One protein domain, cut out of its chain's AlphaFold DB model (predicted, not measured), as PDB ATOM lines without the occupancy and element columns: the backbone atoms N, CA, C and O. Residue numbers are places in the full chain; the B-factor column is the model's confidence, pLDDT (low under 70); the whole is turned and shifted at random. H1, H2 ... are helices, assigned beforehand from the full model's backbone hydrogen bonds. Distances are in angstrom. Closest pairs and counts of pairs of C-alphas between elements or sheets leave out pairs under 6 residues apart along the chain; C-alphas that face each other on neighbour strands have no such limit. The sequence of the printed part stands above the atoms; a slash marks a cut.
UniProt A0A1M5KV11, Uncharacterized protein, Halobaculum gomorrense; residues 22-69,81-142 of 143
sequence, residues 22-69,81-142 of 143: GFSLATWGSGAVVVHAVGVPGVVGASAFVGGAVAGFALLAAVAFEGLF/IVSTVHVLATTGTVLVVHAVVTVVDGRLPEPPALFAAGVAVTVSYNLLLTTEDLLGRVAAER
ATOM      1  N   GLY A  22     -35.333 -35.218  24.677       87.69
ATOM      2  CA  GLY A  22     -35.254 -34.687  23.305       87.69
ATOM      3  C   GLY A  22     -35.618 -35.728  22.232       87.69
ATOM      4  O   GLY A  22     -36.520 -35.516  21.418       87.69
ATOM      5  N   PHE A  23     -35.017 -36.921  22.305       88.94
ATOM      6  CA  PHE A  23     -35.308 -38.015  21.368       88.94
ATOM      7  C   PHE A  23     -36.752 -38.517  21.490       88.94
ATOM      8  O   PHE A  23     -37.400 -38.855  20.496       88.94
ATOM      9  N   SER A  24     -37.278 -38.537  22.716       92.06
ATOM     10  CA  SER A  24     -38.657 -38.948  22.977       92.06
ATOM     11  C   SER A  24     -39.643 -37.974  22.330       92.06
ATOM     12  O   SER A  24     -40.556 -38.407  21.630       92.06
ATOM     13  N   LEU A  25     -39.438 -36.664  22.497       93.56
ATOM     14  CA  LEU A  25     -40.265 -35.628  21.872       93.56
ATOM     15  C   LEU A  25     -40.203 -35.700  20.345       93.56
ATOM     16  O   LEU A  25     -41.247 -35.642  19.692       93.56
ATOM     17  N   ALA A  26     -39.011 -35.898  19.778       95.00
ATOM     18  CA  ALA A  26     -38.834 -36.075  18.341       95.00
ATOM     19  C   ALA A  26     -39.614 -37.295  17.821       95.00
ATOM     20  O   ALA A  26     -40.310 -37.202  16.809       95.00
ATOM     21  N   THR A  27     -39.555 -38.417  18.543       95.81
ATOM     22  CA  THR A  27     -40.250 -39.660  18.181       95.81
ATOM     23  C   THR A  27     -41.768 -39.507  18.259       95.81
ATOM     24  O   THR A  27     -42.463 -39.823  17.294       95.81
ATOM     25  N   TRP A  28     -42.299 -38.982  19.367       96.50
ATOM     26  CA  TRP A  28     -43.743 -38.784  19.538       96.50
ATOM     27  C   TRP A  28     -44.306 -37.734  18.578       96.50
ATOM     28  O   TRP A  28     -45.348 -37.967  17.968       96.50
ATOM     29  N   GLY A  29     -43.609 -36.609  18.392       97.06
ATOM     30  CA  GLY A  29     -44.004 -35.572  17.437       97.06
ATOM     31  C   GLY A  29     -44.027 -36.092  16.000       97.06
ATOM     32  O   GLY A  29     -44.986 -35.865  15.265       97.06
ATOM     33  N   SER A  30     -43.022 -36.880  15.622       97.81
ATOM     34  CA  SER A  30     -42.969 -37.544  14.317       97.81
ATOM     35  C   SER A  30     -44.065 -38.600  14.156       97.81
ATOM     36  O   SER A  30     -44.670 -38.702  13.091       97.81
ATOM     37  N   GLY A  31     -44.384 -39.339  15.222       96.69
ATOM     38  CA  GLY A  31     -45.532 -40.244  15.260       96.69
ATOM     39  C   GLY A  31     -46.858 -39.512  15.036       96.69
ATOM     40  O   GLY A  31     -47.692 -39.985  14.270       96.69
ATOM     41  N   ALA A  32     -47.039 -38.325  15.623       97.75
ATOM     42  CA  ALA A  32     -48.223 -37.498  15.385       97.75
ATOM     43  C   ALA A  32     -48.325 -37.033  13.920       97.75
ATOM     44  O   ALA A  32     -49.411 -37.072  13.344       97.75
ATOM     45  N   VAL A  33     -47.202 -36.658  13.293       97.19
ATOM     46  CA  VAL A  33     -47.141 -36.321  11.858       97.19
ATOM     47  C   VAL A  33     -47.531 -37.514  10.987       97.19
ATOM     48  O   VAL A  33     -48.330 -37.371  10.065       97.19
ATOM     49  N   VAL A  34     -46.999 -38.695  11.296       95.88
ATOM     50  CA  VAL A  34     -47.350 -39.942  10.610       95.88
ATOM     51  C   VAL A  34     -48.847 -40.224  10.734       95.88
ATOM     52  O   VAL A  34     -49.507 -40.438   9.722       95.88
ATOM     53  N   VAL A  35     -49.398 -40.168  11.950       96.38
ATOM     54  CA  VAL A  35     -50.829 -40.415  12.192       96.38
ATOM     55  C   VAL A  35     -51.703 -39.412  11.445       96.38
ATOM     56  O   VAL A  35     -52.743 -39.786  10.909       96.38
ATOM     57  N   HIS A  36     -51.286 -38.147  11.376       95.00
ATOM     58  CA  HIS A  36     -51.994 -37.138  10.593       95.00
ATOM     59  C   HIS A  36     -52.033 -37.483   9.098       95.00
ATOM     60  O   HIS A  36     -53.060 -37.270   8.458       95.00
ATOM     61  N   ALA A  37     -50.943 -38.024   8.553       91.69
ATOM     62  CA  ALA A  37     -50.830 -38.318   7.129       91.69
ATOM     63  C   ALA A  37     -51.534 -39.616   6.708       91.69
ATOM     64  O   ALA A  37     -52.186 -39.637   5.669       91.69
ATOM     65  N   VAL A  38     -51.409 -40.694   7.491       89.50
ATOM     66  CA  VAL A  38     -51.884 -42.034   7.084       89.50
ATOM     67  C   VAL A  38     -52.976 -42.618   7.986       89.50
ATOM     68  O   VAL A  38     -53.455 -43.721   7.740       89.50
ATOM     69  N   GLY A  39     -53.405 -41.892   9.020       93.00
ATOM     70  CA  GLY A  39     -54.304 -42.410  10.052       93.00
ATOM     71  C   GLY A  39     -53.571 -43.242  11.108       93.00
ATOM     72  O   GLY A  39     -52.345 -43.267  11.166       93.00
ATOM     73  N   VAL A  40     -54.322 -43.908  11.991       96.44
ATOM     74  CA  VAL A  40     -53.740 -44.740  13.060       96.44
ATOM     75  C   VAL A  40     -53.213 -46.049  12.458       96.44
ATOM     76  O   VAL A  40     -54.029 -46.845  11.988       96.44
ATOM     77  N   PRO A  41     -51.891 -46.313  12.492       94.19
ATOM     78  CA  PRO A  41     -51.337 -47.528  11.911       94.19
ATOM     79  C   PRO A  41     -51.831 -48.785  12.630       94.19
ATOM     80  O   PRO A  41     -51.965 -48.813  13.856       94.19
ATOM     81  N   GLY A  42     -52.026 -49.863  11.871       96.12
ATOM     82  CA  GLY A  42     -52.207 -51.197  12.444       96.12
ATOM     83  C   GLY A  42     -50.910 -51.739  13.059       96.12
ATOM     84  O   GLY A  42     -49.843 -51.135  12.948       96.12
ATOM     85  N   VAL A  43     -50.969 -52.934  13.660       97.75
ATOM     86  CA  VAL A  43     -49.802 -53.570  14.313       97.75
ATOM     87  C   VAL A  43     -48.603 -53.681  13.367       97.75
ATOM     88  O   VAL A  43     -47.490 -53.350  13.757       97.75
ATOM     89  N   VAL A  44     -48.824 -54.076  12.109       97.69
ATOM     90  CA  VAL A  44     -47.750 -54.198  11.106       97.69
ATOM     91  C   VAL A  44     -47.097 -52.845  10.820       97.69
ATOM     92  O   VAL A  44     -45.872 -52.760  10.776       97.69
ATOM     93  N   GLY A  45     -47.894 -51.785  10.663       96.88
ATOM     94  CA  GLY A  45     -47.390 -50.437  10.417       96.88
ATOM     95  C   GLY A  45     -46.613 -49.876  11.609       96.88
ATOM     96  O   GLY A  45     -45.502 -49.368  11.447       96.88
ATOM     97  N   ALA A  46     -47.137 -50.059  12.822       97.00
ATOM     98  CA  ALA A  46     -46.447 -49.689  14.055       97.00
ATOM     99  C   ALA A  46     -45.117 -50.450  14.218       97.00
ATOM    100  O   ALA A  46     -44.087 -49.844  14.515       97.00
ATOM    101  N   SER A  47     -45.107 -51.764  13.960       98.12
ATOM    102  CA  SER A  47     -43.882 -52.571  13.973       98.12
ATOM    103  C   SER A  47     -42.887 -52.138  12.897       98.12
ATOM    104  O   SER A  47     -41.689 -52.141  13.161       98.12
ATOM    105  N   ALA A  48     -43.353 -51.733  11.713       98.00
ATOM    106  CA  ALA A  48     -42.488 -51.220  10.657       98.00
ATOM    107  C   ALA A  48     -41.827 -49.896  11.062       98.00
ATOM    108  O   ALA A  48     -40.618 -49.756  10.897       98.00
ATOM    109  N   PHE A  49     -42.577 -48.967  11.663       98.00
ATOM    110  CA  PHE A  49     -42.030 -47.716  12.196       98.00
ATOM    111  C   PHE A  49     -40.961 -47.965  13.268       98.00
ATOM    112  O   PHE A  49     -39.845 -47.454  13.166       98.00
ATOM    113  N   VAL A  50     -41.260 -48.815  14.257       97.81
ATOM    114  CA  VAL A  50     -40.292 -49.191  15.302       97.81
ATOM    115  C   VAL A  50     -39.072 -49.889  14.696       97.81
ATOM    116  O   VAL A  50     -37.938 -49.555  15.033       97.81
ATOM    117  N   GLY A  51     -39.286 -50.822  13.765       97.94
ATOM    118  CA  GLY A  51     -38.215 -51.524  13.061       97.94
ATOM    119  C   GLY A  51     -37.312 -50.571  12.276       97.94
ATOM    120  O   GLY A  51     -36.093 -50.722  12.311       97.94
ATOM    121  N   GLY A  52     -37.891 -49.553  11.640       98.06
ATOM    122  CA  GLY A  52     -37.153 -48.487  10.971       98.06
ATOM    123  C   GLY A  52     -36.302 -47.675  11.943       98.06
ATOM    124  O   GLY A  52     -35.118 -47.459  11.693       98.06
ATOM    125  N   ALA A  53     -36.862 -47.290  13.091       97.38
ATOM    126  CA  ALA A  53     -36.122 -46.557  14.116       97.38
ATOM    127  C   ALA A  53     -34.923 -47.357  14.657       97.38
ATOM    128  O   ALA A  53     -33.825 -46.808  14.788       97.38
ATOM    129  N   VAL A  54     -35.105 -48.661  14.903       97.25
ATOM    130  CA  VAL A  54     -34.027 -49.581  15.308       97.25
ATOM    131  C   VAL A  54     -32.982 -49.736  14.201       97.25
ATOM    132  O   VAL A  54     -31.785 -49.671  14.479       97.25
ATOM    133  N   ALA A  55     -33.405 -49.886  12.944       96.62
ATOM    134  CA  ALA A  55     -32.493 -49.964  11.806       96.62
ATOM    135  C   ALA A  55     -31.672 -48.675  11.638       96.62
ATOM    136  O   ALA A  55     -30.480 -48.746  11.348       96.62
ATOM    137  N   GLY A  56     -32.275 -47.508  11.884       95.12
ATOM    138  CA  GLY A  56     -31.571 -46.227  11.920       95.12
ATOM    139  C   GLY A  56     -30.475 -46.195  12.988       95.12
ATOM    140  O   GLY A  56     -29.358 -45.771  12.700       95.12
ATOM    141  N   PHE A  57     -30.745 -46.713  14.192       90.56
ATOM    142  CA  PHE A  57     -29.725 -46.830  15.240       90.56
ATOM    143  C   PHE A  57     -28.610 -47.790  14.838       90.56
ATOM    144  O   PHE A  57     -27.441 -47.459  15.008       90.56
ATOM    145  N   ALA A  58     -28.955 -48.949  14.275       89.31
ATOM    146  CA  ALA A  58     -27.969 -49.915  13.805       89.31
ATOM    147  C   ALA A  58     -27.071 -49.322  12.708       89.31
ATOM    148  O   ALA A  58     -25.858 -49.512  12.741       89.31
ATOM    149  N   LEU A  59     -27.646 -48.556  11.773       93.06
ATOM    150  CA  LEU A  59     -26.897 -47.860  10.729       93.06
ATOM    151  C   LEU A  59     -25.927 -46.836  11.328       93.06
ATOM    152  O   LEU A  59     -24.746 -46.847  10.994       93.06
ATOM    153  N   LEU A  60     -26.411 -45.977  12.228       90.12
ATOM    154  CA  LEU A  60     -25.568 -44.983  12.890       90.12
ATOM    155  C   LEU A  60     -24.463 -45.636  13.716       90.12
ATOM    156  O   LEU A  60     -23.328 -45.182  13.656       90.12
ATOM    157  N   ALA A  61     -24.766 -46.709  14.447       83.44
ATOM    158  CA  ALA A  61     -23.778 -47.444  15.224       83.44
ATOM    159  C   ALA A  61     -22.700 -48.062  14.322       83.44
ATOM    160  O   ALA A  61     -21.513 -47.910  14.597       83.44
ATOM    161  N   ALA A  62     -23.092 -48.692  13.210       85.69
ATOM    162  CA  ALA A  62     -22.145 -49.255  12.250       85.69
ATOM    163  C   ALA A  62     -21.215 -48.186  11.651       85.69
ATOM    164  O   ALA A  62     -20.030 -48.448  11.465       85.69
ATOM    165  N   VAL A  63     -21.736 -46.983  11.382       88.81
ATOM    166  CA  VAL A  63     -20.944 -45.851  10.873       88.81
ATOM    167  C   VAL A  63     -20.052 -45.246  11.959       88.81
ATOM    168  O   VAL A  63     -18.894 -44.947  11.695       88.81
ATOM    169  N   ALA A  64     -20.572 -45.057  13.173       86.12
ATOM    170  CA  ALA A  64     -19.874 -44.351  14.246       86.12
ATOM    171  C   ALA A  64     -18.778 -45.187  14.920       86.12
ATOM    172  O   ALA A  64     -17.800 -44.623  15.404       86.12
ATOM    173  N   PHE A  65     -18.941 -46.511  14.967       80.88
ATOM    174  CA  PHE A  65     -18.031 -47.420  15.671       80.88
ATOM    175  C   PHE A  65     -17.247 -48.348  14.734       80.88
ATOM    176  O   PHE A  65     -16.585 -49.262  15.213       80.88
ATOM    177  N   GLU A  66     -17.342 -48.154  13.412       77.88
ATOM    178  CA  GLU A  66     -16.731 -49.025  12.388       77.88
ATOM    179  C   GLU A  66     -17.106 -50.523  12.535       77.88
ATOM    180  O   GLU A  66     -16.447 -51.413  11.999       77.88
ATOM    181  N   GLY A  67     -18.194 -50.823  13.255       63.66
ATOM    182  CA  GLY A  67     -18.652 -52.178  13.560       63.66
ATOM    183  C   GLY A  67     -19.639 -52.221  14.732       63.66
ATOM    184  O   GLY A  67     -19.623 -51.367  15.610       63.66
ATOM    185  N   LEU A  68     -20.521 -53.229  14.763       65.31
ATOM    186  CA  LEU A  68     -21.594 -53.341  15.773       65.31
ATOM    187  C   LEU A  68     -21.166 -53.986  17.104       65.31
ATOM    188  O   LEU A  68     -21.954 -54.011  18.045       65.31
ATOM    189  N   PHE A  69     -19.950 -54.530  17.186       71.38
ATOM    190  CA  PHE A  69     -19.484 -55.341  18.322       71.38
ATOM    191  C   PHE A  69     -18.256 -54.747  19.024       71.38
ATOM    192  O   PHE A  69     -17.472 -55.477  19.624       71.38
ATOM    193  N   ILE A  81     -24.323 -26.306  29.154       49.22
ATOM    194  CA  ILE A  81     -25.747 -26.120  29.507       49.22
ATOM    195  C   ILE A  81     -26.595 -25.452  28.389       49.22
ATOM    196  O   ILE A  81     -27.792 -25.227  28.550       49.22
ATOM    197  N   VAL A  82     -26.023 -25.170  27.215       44.44
ATOM    198  CA  VAL A  82     -26.680 -24.371  26.165       44.44
ATOM    199  C   VAL A  82     -27.697 -25.158  25.315       44.44
ATOM    200  O   VAL A  82     -28.518 -24.541  24.644       44.44
ATOM    201  N   SER A  83     -27.767 -26.492  25.393       49.09
ATOM    202  CA  SER A  83     -28.775 -27.266  24.642       49.09
ATOM    203  C   SER A  83     -30.003 -27.627  25.485       49.09
ATOM    204  O   SER A  83     -30.220 -28.779  25.851       49.09
ATOM    205  N   THR A  84     -30.829 -26.644  25.843       53.72
ATOM    206  CA  THR A  84     -31.923 -26.868  26.809       53.72
ATOM    207  C   THR A  84     -33.188 -27.521  26.224       53.72
ATOM    208  O   THR A  84     -34.187 -27.575  26.920       53.72
ATOM    209  N   VAL A  85     -33.183 -28.034  24.984       57.50
ATOM    210  CA  VAL A  85     -34.166 -29.046  24.499       57.50
ATOM    211  C   VAL A  85     -33.638 -29.834  23.279       57.50
ATOM    212  O   VAL A  85     -34.407 -30.518  22.603       57.50
ATOM    213  N   HIS A  86     -32.359 -29.684  22.906       80.44
ATOM    214  CA  HIS A  86     -31.893 -30.016  21.552       80.44
ATOM    215  C   HIS A  86     -32.891 -29.503  20.500       80.44
ATOM    216  O   HIS A  86     -33.519 -30.282  19.782       80.44
ATOM    217  N   VAL A  87     -33.200 -28.198  20.530       83.50
ATOM    218  CA  VAL A  87     -34.371 -27.632  19.827       83.50
ATOM    219  C   VAL A  87     -34.258 -27.884  18.329       83.50
ATOM    220  O   VAL A  87     -35.258 -28.224  17.683       83.50
ATOM    221  N   LEU A  88     -33.039 -27.750  17.798       86.75
ATOM    222  CA  LEU A  88     -32.738 -28.033  16.404       86.75
ATOM    223  C   LEU A  88     -32.939 -29.518  16.113       86.75
ATOM    224  O   LEU A  88     -33.634 -29.845  15.152       86.75
ATOM    225  N   ALA A  89     -32.387 -30.402  16.947       90.44
ATOM    226  CA  ALA A  89     -32.555 -31.840  16.764       90.44
ATOM    227  C   ALA A  89     -34.021 -32.263  16.838       90.44
ATOM    228  O   ALA A  89     -34.526 -32.909  15.923       90.44
ATOM    229  N   THR A  90     -34.733 -31.847  17.876       90.94
ATOM    230  CA  THR A  90     -36.121 -32.219  18.134       90.94
ATOM    231  C   THR A  90     -37.050 -31.684  17.046       90.94
ATOM    232  O   THR A  90     -37.743 -32.458  16.384       90.94
ATOM    233  N   THR A  91     -37.040 -30.371  16.804       92.31
ATOM    234  CA  THR A  91     -37.957 -29.740  15.838       92.31
ATOM    235  C   THR A  91     -37.571 -30.083  14.404       92.31
ATOM    236  O   THR A  91     -38.431 -30.408  13.587       92.31
ATOM    237  N   GLY A  92     -36.272 -30.060  14.094       94.88
ATOM    238  CA  GLY A  92     -35.765 -30.408  12.772       94.88
ATOM    239  C   GLY A  92     -36.085 -31.853  12.395       94.88
ATOM    240  O   GLY A  92     -36.487 -32.095  11.261       94.88
ATOM    241  N   THR A  93     -36.023 -32.793  13.344       97.38
ATOM    242  CA  THR A  93     -36.430 -34.191  13.109       97.38
ATOM    243  C   THR A  93     -37.888 -34.296  12.688       97.38
ATOM    244  O   THR A  93     -38.194 -34.944  11.688       97.38
ATOM    245  N   VAL A  94     -38.797 -33.619  13.398       97.31
ATOM    246  CA  VAL A  94     -40.229 -33.635  13.060       97.31
ATOM    247  C   VAL A  94     -40.466 -33.080  11.651       97.31
ATOM    248  O   VAL A  94     -41.245 -33.653  10.886       97.31
ATOM    249  N   LEU A  95     -39.754 -32.014  11.266       97.75
ATOM    250  CA  LEU A  95     -39.825 -31.450   9.912       97.75
ATOM    251  C   LEU A  95     -39.271 -32.404   8.847       97.75
ATOM    252  O   LEU A  95     -39.871 -32.544   7.781       97.75
ATOM    253  N   VAL A  96     -38.156 -33.085   9.125       97.81
ATOM    254  CA  VAL A  96     -37.589 -34.094   8.217       97.81
ATOM    255  C   VAL A  96     -38.568 -35.245   8.022       97.81
ATOM    256  O   VAL A  96     -38.811 -35.648   6.888       97.81
ATOM    257  N   VAL A  97     -39.182 -35.748   9.094       97.69
ATOM    258  CA  VAL A  97     -40.180 -36.819   8.989       97.69
ATOM    259  C   VAL A  97     -41.406 -36.351   8.219       97.69
ATOM    260  O   VAL A  97     -41.884 -37.082   7.356       97.69
ATOM    261  N   HIS A  98     -41.877 -35.125   8.450       97.44
ATOM    262  CA  HIS A  98     -42.953 -34.544   7.652       97.44
ATOM    263  C   HIS A  98     -42.607 -34.510   6.157       97.44
ATOM    264  O   HIS A  98     -43.421 -34.927   5.330       97.44
ATOM    265  N   ALA A  99     -41.390 -34.090   5.804       97.00
ATOM    266  CA  ALA A  99     -40.923 -34.105   4.423       97.00
ATOM    267  C   ALA A  99     -40.854 -35.533   3.854       97.00
ATOM    268  O   ALA A  99     -41.335 -35.766   2.748       97.00
ATOM    269  N   VAL A 100     -40.319 -36.498   4.611       96.31
ATOM    270  CA  VAL A 100     -40.250 -37.912   4.202       96.31
ATOM    271  C   VAL A 100     -41.641 -38.463   3.933       96.31
ATOM    272  O   VAL A 100     -41.874 -38.986   2.849       96.31
ATOM    273  N   VAL A 101     -42.572 -38.295   4.875       94.88
ATOM    274  CA  VAL A 101     -43.961 -38.754   4.752       94.88
ATOM    275  C   VAL A 101     -44.628 -38.129   3.525       94.88
ATOM    276  O   VAL A 101     -45.206 -38.849   2.721       94.88
ATOM    277  N   THR A 102     -44.449 -36.824   3.305       94.56
ATOM    278  CA  THR A 102     -44.974 -36.119   2.120       94.56
ATOM    279  C   THR A 102     -44.381 -36.649   0.807       94.56
ATOM    280  O   THR A 102     -45.055 -36.713  -0.221       94.56
ATOM    281  N   VAL A 103     -43.105 -37.040   0.810       94.06
ATOM    282  CA  VAL A 103     -42.434 -37.608  -0.368       94.06
ATOM    283  C   VAL A 103     -42.849 -39.059  -0.616       94.06
ATOM    284  O   VAL A 103     -42.874 -39.484  -1.767       94.06
ATOM    285  N   VAL A 104     -43.192 -39.843   0.399       91.50
ATOM    286  CA  VAL A 104     -43.598 -41.245   0.189       91.50
ATOM    287  C   VAL A 104     -45.106 -41.425   0.035       91.50
ATOM    288  O   VAL A 104     -45.531 -42.477  -0.448       91.50
ATOM    289  N   ASP A 105     -45.901 -40.411   0.382       88.25
ATOM    290  CA  ASP A 105     -47.357 -40.442   0.277       88.25
ATOM    291  C   ASP A 105     -47.823 -40.747  -1.157       88.25
ATOM    292  O   ASP A 105     -47.316 -40.198  -2.140       88.25
ATOM    293  N   GLY A 106     -48.734 -41.714  -1.276       83.81
ATOM    294  CA  GLY A 106     -49.210 -42.270  -2.546       83.81
ATOM    295  C   GLY A 106     -48.159 -42.997  -3.404       83.81
ATOM    296  O   GLY A 106     -48.520 -43.559  -4.440       83.81
ATOM    297  N   ARG A 107     -46.875 -43.013  -3.013       90.88
ATOM    298  CA  ARG A 107     -45.773 -43.642  -3.770       90.88
ATOM    299  C   ARG A 107     -45.359 -45.001  -3.218       90.88
ATOM    300  O   ARG A 107     -44.900 -45.846  -3.984       90.88
ATOM    301  N   LEU A 108     -45.498 -45.209  -1.910       91.31
ATOM    302  CA  LEU A 108     -45.178 -46.469  -1.243       91.31
ATOM    303  C   LEU A 108     -46.408 -47.044  -0.526       91.31
ATOM    304  O   LEU A 108     -47.254 -46.284  -0.057       91.31
ATOM    305  N   PRO A 109     -46.495 -48.380  -0.378       92.62
ATOM    306  CA  PRO A 109     -47.402 -48.989   0.587       92.62
ATOM    307  C   PRO A 109     -47.090 -48.518   2.017       92.62
ATOM    308  O   PRO A 109     -45.957 -48.131   2.317       92.62
ATOM    309  N   GLU A 110     -48.072 -48.618   2.916       93.69
ATOM    310  CA  GLU A 110     -47.954 -48.123   4.296       93.69
ATOM    311  C   GLU A 110     -46.726 -48.679   5.051       93.69
ATOM    312  O   GLU A 110     -45.957 -47.871   5.572       93.69
ATOM    313  N   PRO A 111     -46.433 -50.001   5.095       96.25
ATOM    314  CA  PRO A 111     -45.343 -50.482   5.946       96.25
ATOM    315  C   PRO A 111     -43.949 -49.963   5.537       96.25
ATOM    316  O   PRO A 111     -43.230 -49.481   6.412       96.25
ATOM    317  N   PRO A 112     -43.543 -49.971   4.248       95.88
ATOM    318  CA  PRO A 112     -42.296 -49.331   3.824       95.88
ATOM    319  C   PRO A 112     -42.237 -47.821   4.093       95.88
ATOM    320  O   PRO A 112     -41.178 -47.317   4.465       95.88
ATOM    321  N   ALA A 113     -43.355 -47.099   3.937       95.69
ATOM    322  CA  ALA A 113     -43.425 -45.670   4.247       95.69
ATOM    323  C   ALA A 113     -43.187 -45.407   5.744       95.69
ATOM    324  O   ALA A 113     -42.389 -44.543   6.112       95.69
ATOM    325  N   LEU A 114     -43.817 -46.204   6.611       97.00
ATOM    326  CA  LEU A 114     -43.648 -46.121   8.060       97.00
ATOM    327  C   LEU A 114     -42.250 -46.547   8.510       97.00
ATOM    328  O   LEU A 114     -41.669 -45.901   9.379       97.00
ATOM    329  N   PHE A 115     -41.668 -47.571   7.881       97.88
ATOM    330  CA  PHE A 115     -40.273 -47.948   8.101       97.88
ATOM    331  C   PHE A 115     -39.319 -46.798   7.758       97.88
ATOM    332  O   PHE A 115     -38.453 -46.457   8.562       97.88
ATOM    333  N   ALA A 116     -39.507 -46.151   6.604       97.00
ATOM    334  CA  ALA A 116     -38.706 -44.996   6.205       97.00
ATOM    335  C   ALA A 116     -38.858 -43.819   7.184       97.00
ATOM    336  O   ALA A 116     -37.859 -43.198   7.542       97.00
ATOM    337  N   ALA A 117     -40.075 -43.552   7.669       97.44
ATOM    338  CA  ALA A 117     -40.314 -42.541   8.698       97.44
ATOM    339  C   ALA A 117     -39.577 -42.874  10.009       97.44
ATOM    340  O   ALA A 117     -38.930 -41.998  10.578       97.44
ATOM    341  N   GLY A 118     -39.597 -44.136  10.448       97.81
ATOM    342  CA  GLY A 118     -38.848 -44.593  11.621       97.81
ATOM    343  C   GLY A 118     -37.336 -44.406  11.473       97.81
ATOM    344  O   GLY A 118     -36.694 -43.849  12.363       97.81
ATOM    345  N   VAL A 119     -36.765 -44.796  10.325       98.19
ATOM    346  CA  VAL A 119     -35.343 -44.547  10.012       98.19
ATOM    347  C   VAL A 119     -35.045 -43.049  10.065       98.19
ATOM    348  O   VAL A 119     -34.058 -42.636  10.679       98.19
ATOM    349  N   ALA A 120     -35.904 -42.232   9.450       97.94
ATOM    350  CA  ALA A 120     -35.734 -40.788   9.390       97.94
ATOM    351  C   ALA A 120     -35.726 -40.149  10.783       97.94
ATOM    352  O   ALA A 120     -34.855 -39.317  11.026       97.94
ATOM    353  N   VAL A 121     -36.608 -40.562  11.704       98.00
ATOM    354  CA  VAL A 121     -36.609 -40.086  13.104       98.00
ATOM    355  C   VAL A 121     -35.234 -40.272  13.736       98.00
ATOM    356  O   VAL A 121     -34.618 -39.306  14.180       98.00
ATOM    357  N   THR A 122     -34.735 -41.509  13.750       96.62
ATOM    358  CA  THR A 122     -33.484 -41.833  14.438       96.62
ATOM    359  C   THR A 122     -32.287 -41.147  13.795       96.62
ATOM    360  O   THR A 122     -31.464 -40.552  14.492       96.62
ATOM    361  N   VAL A 123     -32.181 -41.221  12.467       97.31
ATOM    362  CA  VAL A 123     -31.033 -40.672  11.742       97.31
ATOM    363  C   VAL A 123     -31.005 -39.153  11.848       97.31
ATOM    364  O   VAL A 123     -29.980 -38.592  12.231       97.31
ATOM    365  N   SER A 124     -32.119 -38.479  11.560       97.56
ATOM    366  CA  SER A 124     -32.141 -37.015  11.583       97.56
ATOM    367  C   SER A 124     -31.933 -36.457  12.987       97.56
ATOM    368  O   SER A 124     -31.139 -35.530  13.126       97.56
ATOM    369  N   TYR A 125     -32.515 -37.069  14.027       95.31
ATOM    370  CA  TYR A 125     -32.298 -36.618  15.402       95.31
ATOM    371  C   TYR A 125     -30.824 -36.665  15.785       95.31
ATOM    372  O   TYR A 125     -30.277 -35.658  16.220       95.31
ATOM    373  N   ASN A 126     -30.152 -37.798  15.573       93.31
ATOM    374  CA  ASN A 126     -28.751 -37.946  15.974       93.31
ATOM    375  C   ASN A 126     -27.802 -37.062  15.146       93.31
ATOM    376  O   ASN A 126     -26.833 -36.526  15.689       93.31
ATOM    377  N   LEU A 127     -28.073 -36.865  13.852       94.69
ATOM    378  CA  LEU A 127     -27.265 -35.977  13.008       94.69
ATOM    379  C   LEU A 127     -27.441 -34.503  13.391       94.69
ATOM    380  O   LEU A 127     -26.457 -33.765  13.494       94.69
ATOM    381  N   LEU A 128     -28.679 -34.068  13.627       93.75
ATOM    382  CA  LEU A 128     -28.971 -32.699  14.042       93.75
ATOM    383  C   LEU A 128     -28.473 -32.429  15.463       93.75
ATOM    384  O   LEU A 128     -27.925 -31.359  15.702       93.75
ATOM    385  N   LEU A 129     -28.573 -33.412  16.360       90.62
ATOM    386  CA  LEU A 129     -27.989 -33.366  17.698       90.62
ATOM    387  C   LEU A 129     -26.472 -33.168  17.633       90.62
ATOM    388  O   LEU A 129     -25.940 -32.244  18.235       90.62
ATOM    389  N   THR A 130     -25.783 -33.986  16.833       89.94
ATOM    390  CA  THR A 130     -24.335 -33.844  16.624       89.94
ATOM    391  C   THR A 130     -23.992 -32.461  16.066       89.94
ATOM    392  O   THR A 130     -23.009 -31.846  16.473       89.94
ATOM    393  N   THR A 131     -24.813 -31.945  15.151       90.25
ATOM    394  CA  THR A 131     -24.633 -30.603  14.579       90.25
ATOM    395  C   THR A 131     -24.809 -29.513  15.636       90.25
ATOM    396  O   THR A 131     -23.988 -28.603  15.714       90.25
ATOM    397  N   GLU A 132     -25.849 -29.605  16.463       87.38
ATOM    398  CA  GLU A 132     -26.130 -28.676  17.560       87.38
ATOM    399  C   GLU A 132     -24.981 -28.656  18.579       87.38
ATOM    400  O   GLU A 132     -24.490 -27.582  18.930       87.38
ATOM    401  N   ASP A 133     -24.462 -29.830  18.950       85.88
ATOM    402  CA  ASP A 133     -23.303 -29.967  19.837       85.88
ATOM    403  C   ASP A 133     -22.038 -29.320  19.250       85.88
ATOM    404  O   ASP A 133     -21.290 -28.642  19.960       85.88
ATOM    405  N   LEU A 134     -21.784 -29.511  17.950       86.56
ATOM    406  CA  LEU A 134     -20.644 -28.900  17.261       86.56
ATOM    407  C   LEU A 134     -20.762 -27.372  17.226       86.56
ATOM    408  O   LEU A 134     -19.786 -26.676  17.511       86.56
ATOM    409  N   LEU A 135     -21.950 -26.845  16.920       86.19
ATOM    410  CA  LEU A 135     -22.208 -25.404  16.911       86.19
ATOM    411  C   LEU A 135     -22.034 -24.792  18.306       86.19
ATOM    412  O   LEU A 135     -21.411 -23.736  18.430       86.19
ATOM    413  N   GLY A 136     -22.521 -25.472  19.347       83.56
ATOM    414  CA  GLY A 136     -22.366 -25.037  20.734       83.56
ATOM    415  C   GLY A 136     -20.900 -24.926  21.161       83.56
ATOM    416  O   GLY A 136     -20.518 -23.944  21.793       83.56
ATOM    417  N   ARG A 137     -20.053 -25.885  20.760       82.62
ATOM    418  CA  ARG A 137     -18.606 -25.848  21.046       82.62
ATOM    419  C   ARG A 137     -17.899 -24.701  20.332       82.62
ATOM    420  O   ARG A 137     -17.162 -23.958  20.968       82.62
ATOM    421  N   VAL A 138     -18.163 -24.525  19.035       84.44
ATOM    422  CA  VAL A 138     -17.546 -23.450  18.236       84.44
ATOM    423  C   VAL A 138     -17.933 -22.064  18.761       84.44
ATOM    424  O   VAL A 138     -17.118 -21.146  18.707       84.44
ATOM    425  N   ALA A 139     -19.160 -21.894  19.259       79.94
ATOM    426  CA  ALA A 139     -19.587 -20.641  19.876       79.94
ATOM    427  C   ALA A 139     -18.831 -20.367  21.187       79.94
ATOM    428  O   ALA A 139     -18.333 -19.262  21.368       79.94
ATOM    429  N   ALA A 140     -18.682 -21.380  22.047       80.56
ATOM    430  CA  ALA A 140     -17.989 -21.252  23.328       80.56
ATOM    431  C   ALA A 140     -16.479 -20.976  23.189       80.56
ATOM    432  O   ALA A 140     -15.906 -20.296  24.027       80.56
ATOM    433  N   GLU A 141     -15.826 -21.470  22.132       79.69
ATOM    434  CA  GLU A 141     -14.409 -21.179  21.850       79.69
ATOM    435  C   GLU A 141     -14.158 -19.739  21.362       79.69
ATOM    436  O   GLU A 141     -13.007 -19.309  21.277       79.69
ATOM    437  N   ARG A 142     -15.213 -19.005  20.986       73.56
ATOM    438  CA  ARG A 142     -15.129 -17.629  20.464       73.56
ATOM    439  C   ARG A 142     -15.417 -16.547  21.508       73.56
ATOM    440  O   ARG A 142     -15.282 -15.371  21.167       73.56
TER     441      ARG A 142
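AT A GLANCE: This is residues 22 to 69 and 81 to 142 of the 143 residues of an uncharacterized protein of Halobaculum gomorrense (UniProt A0A1M5KV11). Three helices, H1, H3 and H4, pack side by side in a bundle, and a fourth, H2, packs on residues 110 to 123 of H4 and then swings away from it, so that H2 and H4 spread as a V toward their last residues. H4 is the longest helix and touches the three others; H1 and H3 run the same way, and both run opposite to H4. The printed part has 110 residues with four named helices, in the order H1, H2, H3, H4, and no named strand; the class is all helix. The whole is compact, with a radius of gyration of the C-alphas of 15.0 A and spans of 49 by 33 by 21 A.

HOW THE PARTS SIT: H1, residues 22 to 38, touches H3, residues 87 to 104, at a shallow tilt of 24 degrees, the same way; their closest C-alphas, those of Ala 26 and Thr 90, are 4.7 A apart. H1 also touches H4, residues 110 to 140, opposite ways, with the C-alphas of Thr 27 and Val 121 closest at 6.3 A. The tilt of H1 and H4 is shallow at 34.7 degrees, only just short of steep. H2, residues 43 to 64, is near H1, with 5 pairs of C-alphas within 10 A. H2 touches H4, which meets it with residues 110 to 123 alone, at a steep tilt of 38 degrees, the same way; the closest C-alphas, those of Ala 53 and Gly 118, are 4.2 A apart. H2 and H3 are apart. H3 and H4 form a helical hairpin: they touch at a shallow tilt of 29 degrees, opposite ways, with the C-alphas of Ala 89 and Leu 128 closest at 4.6 A. H4 is the hub, and H1, H3 and H4 make the bundle, three helices next to each other. In H1, H2, H3 and H4 every O i to N i+4 pair is within hydrogen-bond range.

IN THESE COORDINATES: H1 begins at C-alpha 22, (-35.254, -34.687, 23.305), and measures 24.4 A from first to last C-alpha. H2 measures 31.3 A and begins at C-alpha 43, (-49.802, -53.570, 14.313). H3 measures 25.6 A. H4 measures 44.5 A and ends at C-alpha 140, (-17.989, -21.252, 23.328).

THE WHOLE: The C-alphas farthest apart, those of Gly 42 and Arg 142, are 50.7 A apart. Residues 70 to 80 are not printed, and C-alphas 69 and 81 are 31.9 A apart across this cut, which falls in the link from H2 to H3. The links from H1 to H2 and from H3 to H4 are tight. The mean pLDDT of the printed part is 90.0; residues 67 to 68 and 81 to 85 are under 70.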